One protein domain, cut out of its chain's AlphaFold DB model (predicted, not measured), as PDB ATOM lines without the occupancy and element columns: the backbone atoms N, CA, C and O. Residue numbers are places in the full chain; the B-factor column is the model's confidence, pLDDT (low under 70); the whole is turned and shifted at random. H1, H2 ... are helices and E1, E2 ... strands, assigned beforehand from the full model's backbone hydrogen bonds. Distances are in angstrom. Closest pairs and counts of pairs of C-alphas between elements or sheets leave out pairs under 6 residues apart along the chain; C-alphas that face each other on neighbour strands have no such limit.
ATOM      1  N   GLU A   3      14.390  47.738  24.322       98.12
ATOM      2  CA  GLU A   3      14.180  49.179  24.487       98.12
ATOM      3  C   GLU A   3      14.018  49.813  23.103       98.12
ATOM      4  O   GLU A   3      14.983  49.937  22.358       98.12
ATOM      5  N   VAL A   4      12.788  50.175  22.745       97.94
ATOM      6  CA  VAL A   4      12.424  50.639  21.393       97.94
ATOM      7  C   VAL A   4      11.981  52.104  21.358       97.94
ATOM      8  O   VAL A   4      11.825  52.677  20.283       97.94
ATOM      9  N   GLY A   5      11.783  52.727  22.524       98.38
ATOM     10  CA  GLY A   5      11.195  54.062  22.666       98.38
ATOM     11  C   GLY A   5       9.669  54.026  22.817       98.38
ATOM     12  O   GLY A   5       9.014  53.062  22.430       98.38
ATOM     13  N   GLU A   6       9.090  55.063  23.433       98.12
ATOM     14  CA  GLU A   6       7.668  55.078  23.834       98.12
ATOM     15  C   GLU A   6       6.705  54.938  22.649       98.12
ATOM     16  O   GLU A   6       5.769  54.140  22.706       98.12
ATOM     17  N   ASP A   7       6.952  55.664  21.557       97.94
ATOM     18  CA  ASP A   7       6.080  55.610  20.381       97.94
ATOM     19  C   ASP A   7       6.105  54.234  19.709       97.94
ATOM     20  O   ASP A   7       5.054  53.702  19.351       97.94
ATOM     21  N   ASN A   8       7.288  53.626  19.611       98.06
ATOM     22  CA  ASN A   8       7.478  52.298  19.037       98.06
ATOM     23  C   ASN A   8       6.882  51.198  19.917       98.06
ATOM     24  O   ASN A   8       6.249  50.276  19.405       98.06
ATOM     25  N   ALA A   9       7.035  51.295  21.241       98.00
ATOM     26  CA  ALA A   9       6.462  50.328  22.175       98.00
ATOM     27  C   ALA A   9       4.928  50.319  22.093       98.00
ATOM     28  O   ALA A   9       4.306  49.253  21.991       98.00
ATOM     29  N   ARG A  10       4.316  51.508  22.027       97.56
ATOM     30  CA  ARG A  10       2.882  51.651  21.767       97.56
ATOM     31  C   ARG A  10       2.514  51.078  20.397       97.56
ATOM     32  O   ARG A  10       1.652  50.209  20.320       97.56
ATOM     33  N   TRP A  11       3.191  51.499  19.327       97.06
ATOM     34  CA  TRP A  11       2.912  51.038  17.959       97.06
ATOM     35  C   TRP A  11       2.929  49.509  17.842       97.06
ATOM     36  O   TRP A  11       1.960  48.915  17.362       97.06
ATOM     37  N   LEU A  12       3.978  48.860  18.356       96.56
ATOM     38  CA  LEU A  12       4.153  47.406  18.306       96.56
ATOM     39  C   LEU A  12       3.116  46.622  19.120       96.56
ATOM     40  O   LEU A  12       2.849  45.458  18.819       96.56
ATOM     41  N   SER A  13       2.540  47.234  20.155       95.56
ATOM     42  CA  SER A  13       1.563  46.579  21.030       95.56
ATOM     43  C   SER A  13       0.109  46.851  20.636       95.56
ATOM     44  O   SER A  13      -0.772  46.060  20.999       95.56
ATOM     45  N   THR A  14      -0.168  47.919  19.872       95.00
ATOM     46  CA  THR A  14      -1.547  48.325  19.549       95.00
ATOM     47  C   THR A  14      -1.882  48.482  18.068       95.00
ATOM     48  O   THR A  14      -3.058  48.362  17.725       95.00
ATOM     49  N   GLU A  15      -0.914  48.732  17.183       94.62
ATOM     50  CA  GLU A  15      -1.195  49.198  15.810       94.62
ATOM     51  C   GLU A  15      -0.497  48.395  14.699       94.62
ATOM     52  O   GLU A  15      -1.081  48.205  13.624       94.62
ATOM     53  N   SER A  16       0.708  47.881  14.960       93.25
ATOM     54  CA  SER A  16       1.524  47.121  14.008       93.25
ATOM     55  C   SER A  16       0.869  45.804  13.556       93.25
ATOM     56  O   SER A  16      -0.130  45.327  14.111       93.25
ATOM     57  N   ARG A  17       1.463  45.136  12.558       91.19
ATOM     58  CA  ARG A  17       1.034  43.781  12.174       91.19
ATOM     59  C   ARG A  17       1.215  42.784  13.319       91.19
ATOM     60  O   ARG A  17       0.335  41.948  13.533       91.19
ATOM     61  N   THR A  18       2.297  42.912  14.084       92.12
ATOM     62  CA  THR A  18       2.557  42.110  15.287       92.12
ATOM     63  C   THR A  18       1.485  42.316  16.364       92.12
ATOM     64  O   THR A  18       1.061  41.339  16.981       92.12
ATOM     65  N   ALA A  19       0.932  43.526  16.519       93.00
ATOM     66  CA  ALA A  19      -0.151  43.814  17.467       93.00
ATOM     67  C   ALA A  19      -1.471  43.070  17.169       93.00
ATOM     68  O   ALA A  19      -2.299  42.885  18.072       93.00
ATOM     69  N   ARG A  20      -1.674  42.635  15.914       92.75
ATOM     70  CA  ARG A  20      -2.864  41.890  15.453       92.75
ATOM     71  C   ARG A  20      -2.798  40.389  15.735       92.75
ATOM     72  O   ARG A  20      -3.800  39.701  15.539       92.75
ATOM     73  N   LEU A  21      -1.645  39.874  16.165       93.25
ATOM     74  CA  LEU A  21      -1.530  38.492  16.630       93.25
ATOM     75  C   LEU A  21      -2.378  38.291  17.897       93.25
ATOM     76  O   LEU A  21      -2.738  39.251  18.585       93.25
ATOM     77  N   ALA A  22      -2.704  37.034  18.221       94.69
ATOM     78  CA  ALA A  22      -3.385  36.758  19.484       94.69
ATOM     79  C   ALA A  22      -2.512  37.233  20.668       94.69
ATOM     80  O   ALA A  22      -1.283  37.245  20.541       94.69
ATOM     81  N   PRO A  23      -3.106  37.636  21.808       91.88
ATOM     82  CA  PRO A  23      -2.381  38.282  22.905       91.88
ATOM     83  C   PRO A  23      -1.129  37.542  23.396       91.88
ATOM     84  O   PRO A  23      -0.142  38.174  23.747       91.88
ATOM     85  N   GLU A  24      -1.138  36.210  23.393       92.81
ATOM     86  CA  GLU A  24      -0.007  35.376  23.805       92.81
ATOM     87  C   GLU A  24       1.152  35.325  22.789       92.81
ATOM     88  O   GLU A  24       2.240  34.846  23.128       92.81
ATOM     89  N   TYR A  25       0.926  35.810  21.565       94.62
ATOM     90  CA  TYR A  25       1.873  35.805  20.446       94.62
ATOM     91  C   TYR A  25       2.344  37.204  20.026       94.62
ATOM     92  O   TYR A  25       3.123  37.306  19.082       94.62
ATOM     93  N   ARG A  26       1.891  38.276  20.686       95.06
ATOM     94  CA  ARG A  26       2.237  39.658  20.315       95.06
ATOM     95  C   ARG A  26       3.166  40.340  21.325       95.06
ATOM     96  O   ARG A  26       3.244  39.884  22.468       95.06
ATOM     97  N   PRO A  27       3.826  41.446  20.940       96.00
ATOM     98  CA  PRO A  27       4.564  42.291  21.867       96.00
ATOM     99  C   PRO A  27       3.676  42.913  22.941       96.00
ATOM    100  O   PRO A  27       2.552  43.340  22.668       96.00
ATOM    101  N   MET A  28       4.201  42.984  24.164       96.38
ATOM    102  CA  MET A  28       3.561  43.670  25.281       96.38
ATOM    103  C   MET A  28       4.360  44.919  25.634       96.38
ATOM    104  O   MET A  28       5.533  44.813  25.978       96.38
ATOM    105  N   ASP A  29       3.726  46.087  25.565       97.12
ATOM    106  CA  ASP A  29       4.294  47.318  26.115       97.12
ATOM    107  C   ASP A  29       4.285  47.232  27.647       97.12
ATOM    108  O   ASP A  29       3.234  47.028  28.264       97.12
ATOM    109  N   ILE A  30       5.469  47.345  28.249       96.75
ATOM    110  CA  ILE A  30       5.674  47.310  29.704       96.75
ATOM    111  C   ILE A  30       6.001  48.699  30.280       96.75
ATOM    112  O   ILE A  30       6.321  48.821  31.464       96.75
ATOM    113  N   GLY A  31       5.888  49.750  29.464       97.56
ATOM    114  CA  GLY A  31       6.155  51.138  29.817       97.56
ATOM    115  C   GLY A  31       7.623  51.546  29.666       97.56
ATOM    116  O   GLY A  31       8.529  50.720  29.553       97.56
ATOM    117  N   GLY A  32       7.868  52.862  29.658       97.06
ATOM    118  CA  GLY A  32       9.217  53.435  29.553       97.06
ATOM    119  C   GLY A  32       9.908  53.169  28.212       97.06
ATOM    120  O   GLY A  32      11.132  53.118  28.161       97.06
ATOM    121  N   GLY A  33       9.131  52.951  27.146       98.00
ATOM    122  CA  GLY A  33       9.651  52.643  25.815       98.00
ATOM    123  C   GLY A  33      10.188  51.224  25.660       98.00
ATOM    124  O   GLY A  33      11.047  50.988  24.812       98.00
ATOM    125  N   ARG A  34       9.707  50.283  26.479       98.31
ATOM    126  CA  ARG A  34      10.150  48.890  26.470       98.31
ATOM    127  C   ARG A  34       9.027  47.948  26.088       98.31
ATOM    128  O   ARG A  34       7.887  48.115  26.520       98.31
ATOM    129  N   ILE A  35       9.388  46.905  25.352       97.38
ATOM    130  CA  ILE A  35       8.498  45.786  25.061       97.38
ATOM    131  C   ILE A  35       9.027  44.479  25.641       97.38
ATOM    132  O   ILE A  35      10.237  44.242  25.709       97.38
ATOM    133  N   GLU A  36       8.107  43.595  26.002       96.12
ATOM    134  CA  GLU A  36       8.388  42.215  26.365       96.12
ATOM    135  C   GLU A  36       7.792  41.250  25.338       96.12
ATOM    136  O   GLU A  36       6.688  41.450  24.824       96.12
ATOM    137  N   LEU A  37       8.544  40.187  25.048       94.25
ATOM    138  CA  LEU A  37       8.114  39.081  24.208       94.25
ATOM    139  C   LEU A  37       8.125  37.806  25.033       94.25
ATOM    140  O   LEU A  37       9.162  37.405  25.563       94.25
ATOM    141  N   SER A  38       6.978  37.135  25.090       93.25
ATOM    142  CA  SER A  38       6.925  35.767  25.594       93.25
ATOM    143  C   SER A  38       7.693  34.830  24.651       93.25
ATOM    144  O   SER A  38       7.853  35.116  23.462       93.25
ATOM    145  N   LYS A  39       8.091  33.643  25.130       92.31
ATOM    146  CA  LYS A  39       8.683  32.600  24.264       92.31
ATOM    147  C   LYS A  39       7.783  32.246  23.070       92.31
ATOM    148  O   LYS A  39       8.279  31.916  21.998       92.31
ATOM    149  N   ARG A  40       6.458  32.324  23.249       94.12
ATOM    150  CA  ARG A  40       5.476  32.076  22.183       94.12
ATOM    151  C   ARG A  40       5.444  33.213  21.166       94.12
ATOM    152  O   ARG A  40       5.434  32.933  19.973       94.12
ATOM    153  N   ALA A  41       5.458  34.461  21.633       94.38
ATOM    154  CA  ALA A  41       5.519  35.634  20.768       94.38
ATOM    155  C   ALA A  41       6.806  35.645  19.943       94.38
ATOM    156  O   ALA A  41       6.740  35.788  18.730       94.38
ATOM    157  N   LEU A  42       7.955  35.369  20.570       94.06
ATOM    158  CA  LEU A  42       9.233  35.242  19.871       94.06
ATOM    159  C   LEU A  42       9.160  34.228  18.721       94.06
ATOM    160  O   LEU A  42       9.555  34.540  17.603       94.06
ATOM    161  N   GLY A  43       8.630  33.028  18.981       93.19
ATOM    162  CA  GLY A  43       8.484  32.001  17.949       93.19
ATOM    163  C   GLY A  43       7.550  32.423  16.813       93.19
ATOM    164  O   GLY A  43       7.895  32.248  15.656       93.19
ATOM    165  N   ALA A  44       6.393  33.011  17.129       93.31
ATOM    166  CA  ALA A  44       5.426  33.443  16.118       93.31
ATOM    167  C   ALA A  44       5.944  34.604  15.252       93.31
ATOM    168  O   ALA A  44       5.687  34.645  14.053       93.31
ATOM    169  N   ILE A  45       6.662  35.548  15.858       94.56
ATOM    170  CA  ILE A  45       7.143  36.762  15.195       94.56
ATOM    171  C   ILE A  45       8.349  36.476  14.289       94.56
ATOM    172  O   ILE A  45       8.492  37.123  13.256       94.56
ATOM    173  N   ARG A  46       9.177  35.472  14.612       92.69
ATOM    174  CA  ARG A  46      10.283  35.017  13.745       92.69
ATOM    175  C   ARG A  46       9.825  34.470  12.390       92.69
ATOM    176  O   ARG A  46      10.636  34.367  11.482       92.69
ATOM    177  N   GLU A  47       8.546  34.130  12.263       91.31
ATOM    178  CA  GLU A  47       7.941  33.673  11.007       91.31
ATOM    179  C   GLU A  47       7.390  34.834  10.155       91.31
ATOM    180  O   GLU A  47       6.824  34.600   9.085       91.31
ATOM    181  N   LEU A  48       7.488  36.082  10.628       88.81
ATOM    182  CA  LEU A  48       7.130  37.261   9.836       88.81
ATOM    183  C   LEU A  48       8.206  37.565   8.786       88.81
ATOM    184  O   LEU A  48       9.350  37.140   8.912       88.81
ATOM    185  N   GLY A  49       7.815  38.290   7.737       91.12
ATOM    186  CA  GLY A  49       8.744  38.772   6.717       91.12
ATOM    187  C   GLY A  49       9.557  39.972   7.201       91.12
ATOM    188  O   GLY A  49       9.108  40.713   8.076       91.12
ATOM    189  N   GLU A  50      10.737  40.168   6.609       91.50
ATOM    190  CA  GLU A  50      11.654  41.281   6.911       91.50
ATOM    191  C   GLU A  50      11.023  42.659   6.652       91.50
ATOM    192  O   GLU A  50      11.464  43.657   7.209       91.50
ATOM    193  N   GLU A  51       9.974  42.724   5.830       92.62
ATOM    194  CA  GLU A  51       9.225  43.946   5.537       92.62
ATOM    195  C   GLU A  51       8.278  44.401   6.661       92.62
ATOM    196  O   GLU A  51       7.665  45.464   6.551       92.62
ATOM    197  N   GLU A  52       8.097  43.591   7.707       93.56
ATOM    198  CA  GLU A  52       7.110  43.832   8.757       93.56
ATOM    199  C   GLU A  52       7.729  44.444  10.016       93.56
ATOM    200  O   GLU A  52       8.622  43.867  10.640       93.56
ATOM    201  N   ASP A  53       7.153  45.555  10.481       94.81
ATOM    202  CA  ASP A  53       7.506  46.127  11.780       94.81
ATOM    203  C   ASP A  53       7.268  45.119  12.913       94.81
ATOM    204  O   ASP A  53       6.164  44.595  13.140       94.81
ATOM    205  N   GLY A  54       8.323  44.906  13.685       94.19
ATOM    206  CA  GLY A  54       8.397  43.941  14.761       94.19
ATOM    207  C   GLY A  54       8.987  42.598  14.347       94.19
ATOM    208  O   GLY A  54       9.083  41.744  15.222       94.19
ATOM    209  N   PHE A  55       9.379  42.383  13.083       95.19
ATOM    210  CA  PHE A  55      10.120  41.185  12.674       95.19
ATOM    211  C   PHE A  55      11.396  41.006  13.508       95.19
ATOM    212  O   PHE A  55      12.017  41.978  13.950       95.19
ATOM    213  N   ILE A  56      11.771  39.746  13.743       95.44
ATOM    214  CA  ILE A  56      12.905  39.384  14.590       95.44
ATOM    215  C   ILE A  56      13.965  38.652  13.783       95.44
ATOM    216  O   ILE A  56      13.701  37.574  13.247       95.44
ATOM    217  N   THR A  57      15.189  39.176  13.814       94.25
ATOM    218  CA  THR A  57      16.376  38.435  13.384       94.25
ATOM    219  C   THR A  57      17.045  37.759  14.571       94.25
ATOM    220  O   THR A  57      17.025  38.249  15.698       94.25
ATOM    221  N   ASP A  58      17.635  36.604  14.287       92.19
ATOM    222  CA  ASP A  58      18.550  35.868  15.154       92.19
ATOM    223  C   ASP A  58      19.827  35.700  14.339       92.19
ATOM    224  O   ASP A  58      20.002  34.716  13.614       92.19
ATOM    225  N   ASP A  59      20.620  36.766  14.314       83.75
ATOM    226  CA  ASP A  59      21.894  36.782  13.612       83.75
ATOM    227  C   ASP A  59      23.025  36.448  14.595       83.75
ATOM    228  O   ASP A  59      22.824  36.349  15.805       83.75
ATOM    229  N   GLY A  60      24.232  36.199  14.083       80.94
ATOM    230  CA  GLY A  60      25.377  35.826  14.922       80.94
ATOM    231  C   GLY A  60      25.754  36.862  15.993       80.94
ATOM    232  O   GLY A  60      26.573  36.536  16.853       80.94
ATOM    233  N   ASP A  61      25.162  38.062  15.958       84.50
ATOM    234  CA  ASP A  61      25.346  39.127  16.942       84.50
ATOM    235  C   ASP A  61      24.228  39.171  17.999       84.50
ATOM    236  O   ASP A  61      24.321  39.950  18.947       84.50
ATOM    237  N   GLY A  62      23.189  38.342  17.866       91.56
ATOM    238  CA  GLY A  62      22.099  38.210  18.827       91.56
ATOM    239  C   GLY A  62      20.709  38.405  18.222       91.56
ATOM    240  O   GLY A  62      20.512  38.479  17.008       91.56
ATOM    241  N   LEU A  63      19.715  38.475  19.109       95.19
ATOM    242  CA  LEU A  63      18.332  38.720  18.719       95.19
ATOM    243  C   LEU A  63      18.079  40.219  18.575       95.19
ATOM    244  O   LEU A  63      18.451  41.006  19.448       95.19
ATOM    245  N   ARG A  64      17.386  40.610  17.507       96.44
ATOM    246  CA  ARG A  64      16.982  42.000  17.264       96.44
ATOM    247  C   ARG A  64      15.533  42.074  16.819       96.44
ATOM    248  O   ARG A  64      15.066  41.180  16.123       96.44
ATOM    249  N   VAL A  65      14.840  43.141  17.203       96.38
ATOM    250  CA  VAL A  65      13.528  43.517  16.663       96.38
ATOM    251  C   VAL A  65      13.691  44.711  15.724       96.38
ATOM    252  O   VAL A  65      14.388  45.665  16.067       96.38
ATOM    253  N   TRP A  66      13.062  44.649  14.553       96.69
ATOM    254  CA  TRP A  66      13.173  45.666  13.505       96.69
ATOM    255  C   TRP A  66      11.932  46.558  13.449       96.69
ATOM    256  O   TRP A  66      10.813  46.066  13.589       96.69
ATOM    257  N   ILE A  67      12.117  47.866  13.264       95.75
ATOM    258  CA  ILE A  67      11.043  48.848  13.055       95.75
ATOM    259  C   ILE A  67      11.519  49.824  11.980       95.75
ATOM    260  O   ILE A  67      12.468  50.577  12.204       95.75
ATOM    261  N   GLY A  68      10.887  49.806  10.808       94.00
ATOM    262  CA  GLY A  68      11.467  50.435   9.623       94.00
ATOM    263  C   GLY A  68      12.894  49.929   9.369       94.00
ATOM    264  O   GLY A  68      13.121  48.724   9.301       94.00
ATOM    265  N   ASP A  69      13.853  50.852   9.268       94.94
ATOM    266  CA  ASP A  69      15.275  50.540   9.055       94.94
ATOM    267  C   ASP A  69      16.074  50.403  10.371       94.94
ATOM    268  O   ASP A  69      17.274  50.115  10.344       94.94
ATOM    269  N   ASP A  70      15.429  50.624  11.521       96.44
ATOM    270  CA  ASP A  70      16.069  50.599  12.834       96.44
ATOM    271  C   ASP A  70      15.964  49.208  13.473       96.44
ATOM    272  O   ASP A  70      14.914  48.561  13.448       96.44
ATOM    273  N   ALA A  71      17.052  48.768  14.108       96.00
ATOM    274  CA  ALA A  71      17.114  47.515  14.851       96.00
ATOM    275  C   ALA A  71      17.381  47.770  16.336       96.00
ATOM    276  O   ALA A  71      18.282  48.528  16.702       96.00
ATOM    277  N   PHE A  72      16.640  47.070  17.189       96.88
ATOM    278  CA  PHE A  72      16.748  47.165  18.641       96.88
ATOM    279  C   PHE A  72      17.102  45.802  19.222       96.88
ATOM    280  O   PHE A  72      16.513  44.785  18.849       96.88
ATOM    281  N   GLU A  73      18.064  45.774  20.139       96.94
ATOM    282  CA  GLU A  73      18.506  44.539  20.781       96.94
ATOM    283  C   GLU A  73      17.381  43.916  21.614       96.94
ATOM    284  O   GLU A  73      16.665  44.602  22.352       96.94
ATOM    285  N   LEU A  74      17.219  42.599  21.478       95.69
ATOM    286  CA  LEU A  74      16.234  41.818  22.204       95.69
ATOM    287  C   LEU A  74      16.930  40.879  23.193       95.69
ATOM    288  O   LEU A  74      17.464  39.832  22.833       95.69
TER     289      LEU A  74
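What this domain is: This is residues 3 to 74 of the 79 residues of an uncharacterized protein of Pseudonocardia sulfidoxydans NBRC 16205 (UniProt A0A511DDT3). Two small units stand side by side: helix H1 packed on a two-strand hairpin, E1 and E2, and a three-strand meander, E3, E4 and E5. The short helix H2 lies between them in the chain and only grazes the meander's sheet with its residues 42 to 45. The printed part has 72 residues, with two named helices and five named strands in the order H1, E1, E2, H2, E3, E4, E5. Both sheets are antiparallel, with orders E1 - E2 and E3 - E4 - E5, and the class is mixed, helices and strands. The whole is compact and rounded, with a radius of gyration of the C-alphas of 10.7 A and spans of 29 by 23 by 21 A.

How they stand to each other: H1, residues 6 to 14, comes closest to E1, residues 28 to 31, at the C-alphas of Ala 9 and Asp 29, 5.4 A apart. The closest C-alphas of H1 and E2, residues 34 to 36, are those of Ala 9 and Ile 35, at 5.8 A. E1 and E2 form an antiparallel hairpin at 146 degrees, with N 36 and O 28 within hydrogen-bond range at 2.8 A. H2, residues 39 to 45, follows E2 after a tight link and is apart from H1 and E1. The closest C-alphas of H2 and E3, residues 56 to 59, are those of Ile 45 and Ile 56, at 6.4 A. E3, E4, residues 62 to 67, and E5, residues 70 to 73, form a meander, each strand the antiparallel neighbour of the one before. E3 and E4 are a hairpin at 144 degrees, with N 62 and O 59 at 2.9 A, within hydrogen-bond range. E4, the inner strand, also forms a hairpin with E5 at 144 degrees, with N 65 and O 72 within hydrogen-bond range at 2.9 A. H1 is not on this sheet, and E1 and E2 are apart from its three strands. In H1 and H2 every O i to N i+4 pair is within hydrogen-bond range.

Where its parts are: H1 begins at C-alpha 6 (7.668, 55.078, 23.834) and is 12.2 A long. E1 measures 9.1 A and E2 6.9 A. H2, 10.1 A, ends at C-alpha 45 (7.143, 36.762, 15.195). E3 is 9.4 A long, E4 16.4 A and E5 10.3 A; E5 ends at C-alpha 73 (18.506, 44.539, 20.781).

The domain as a whole: The two farthest C-alphas, of Thr 14 and Gly 60, are 30.0 A apart. The printed part has no cut, and its first and last C-alphas, of Glu 3 and Leu 74, are 8.0 A apart. The link from H1 to E1, residues 15 to 27, is long; that from H2 to E3 is short but not tight. The mean pLDDT of the printed part is 94.5, and no printed residue is under 70.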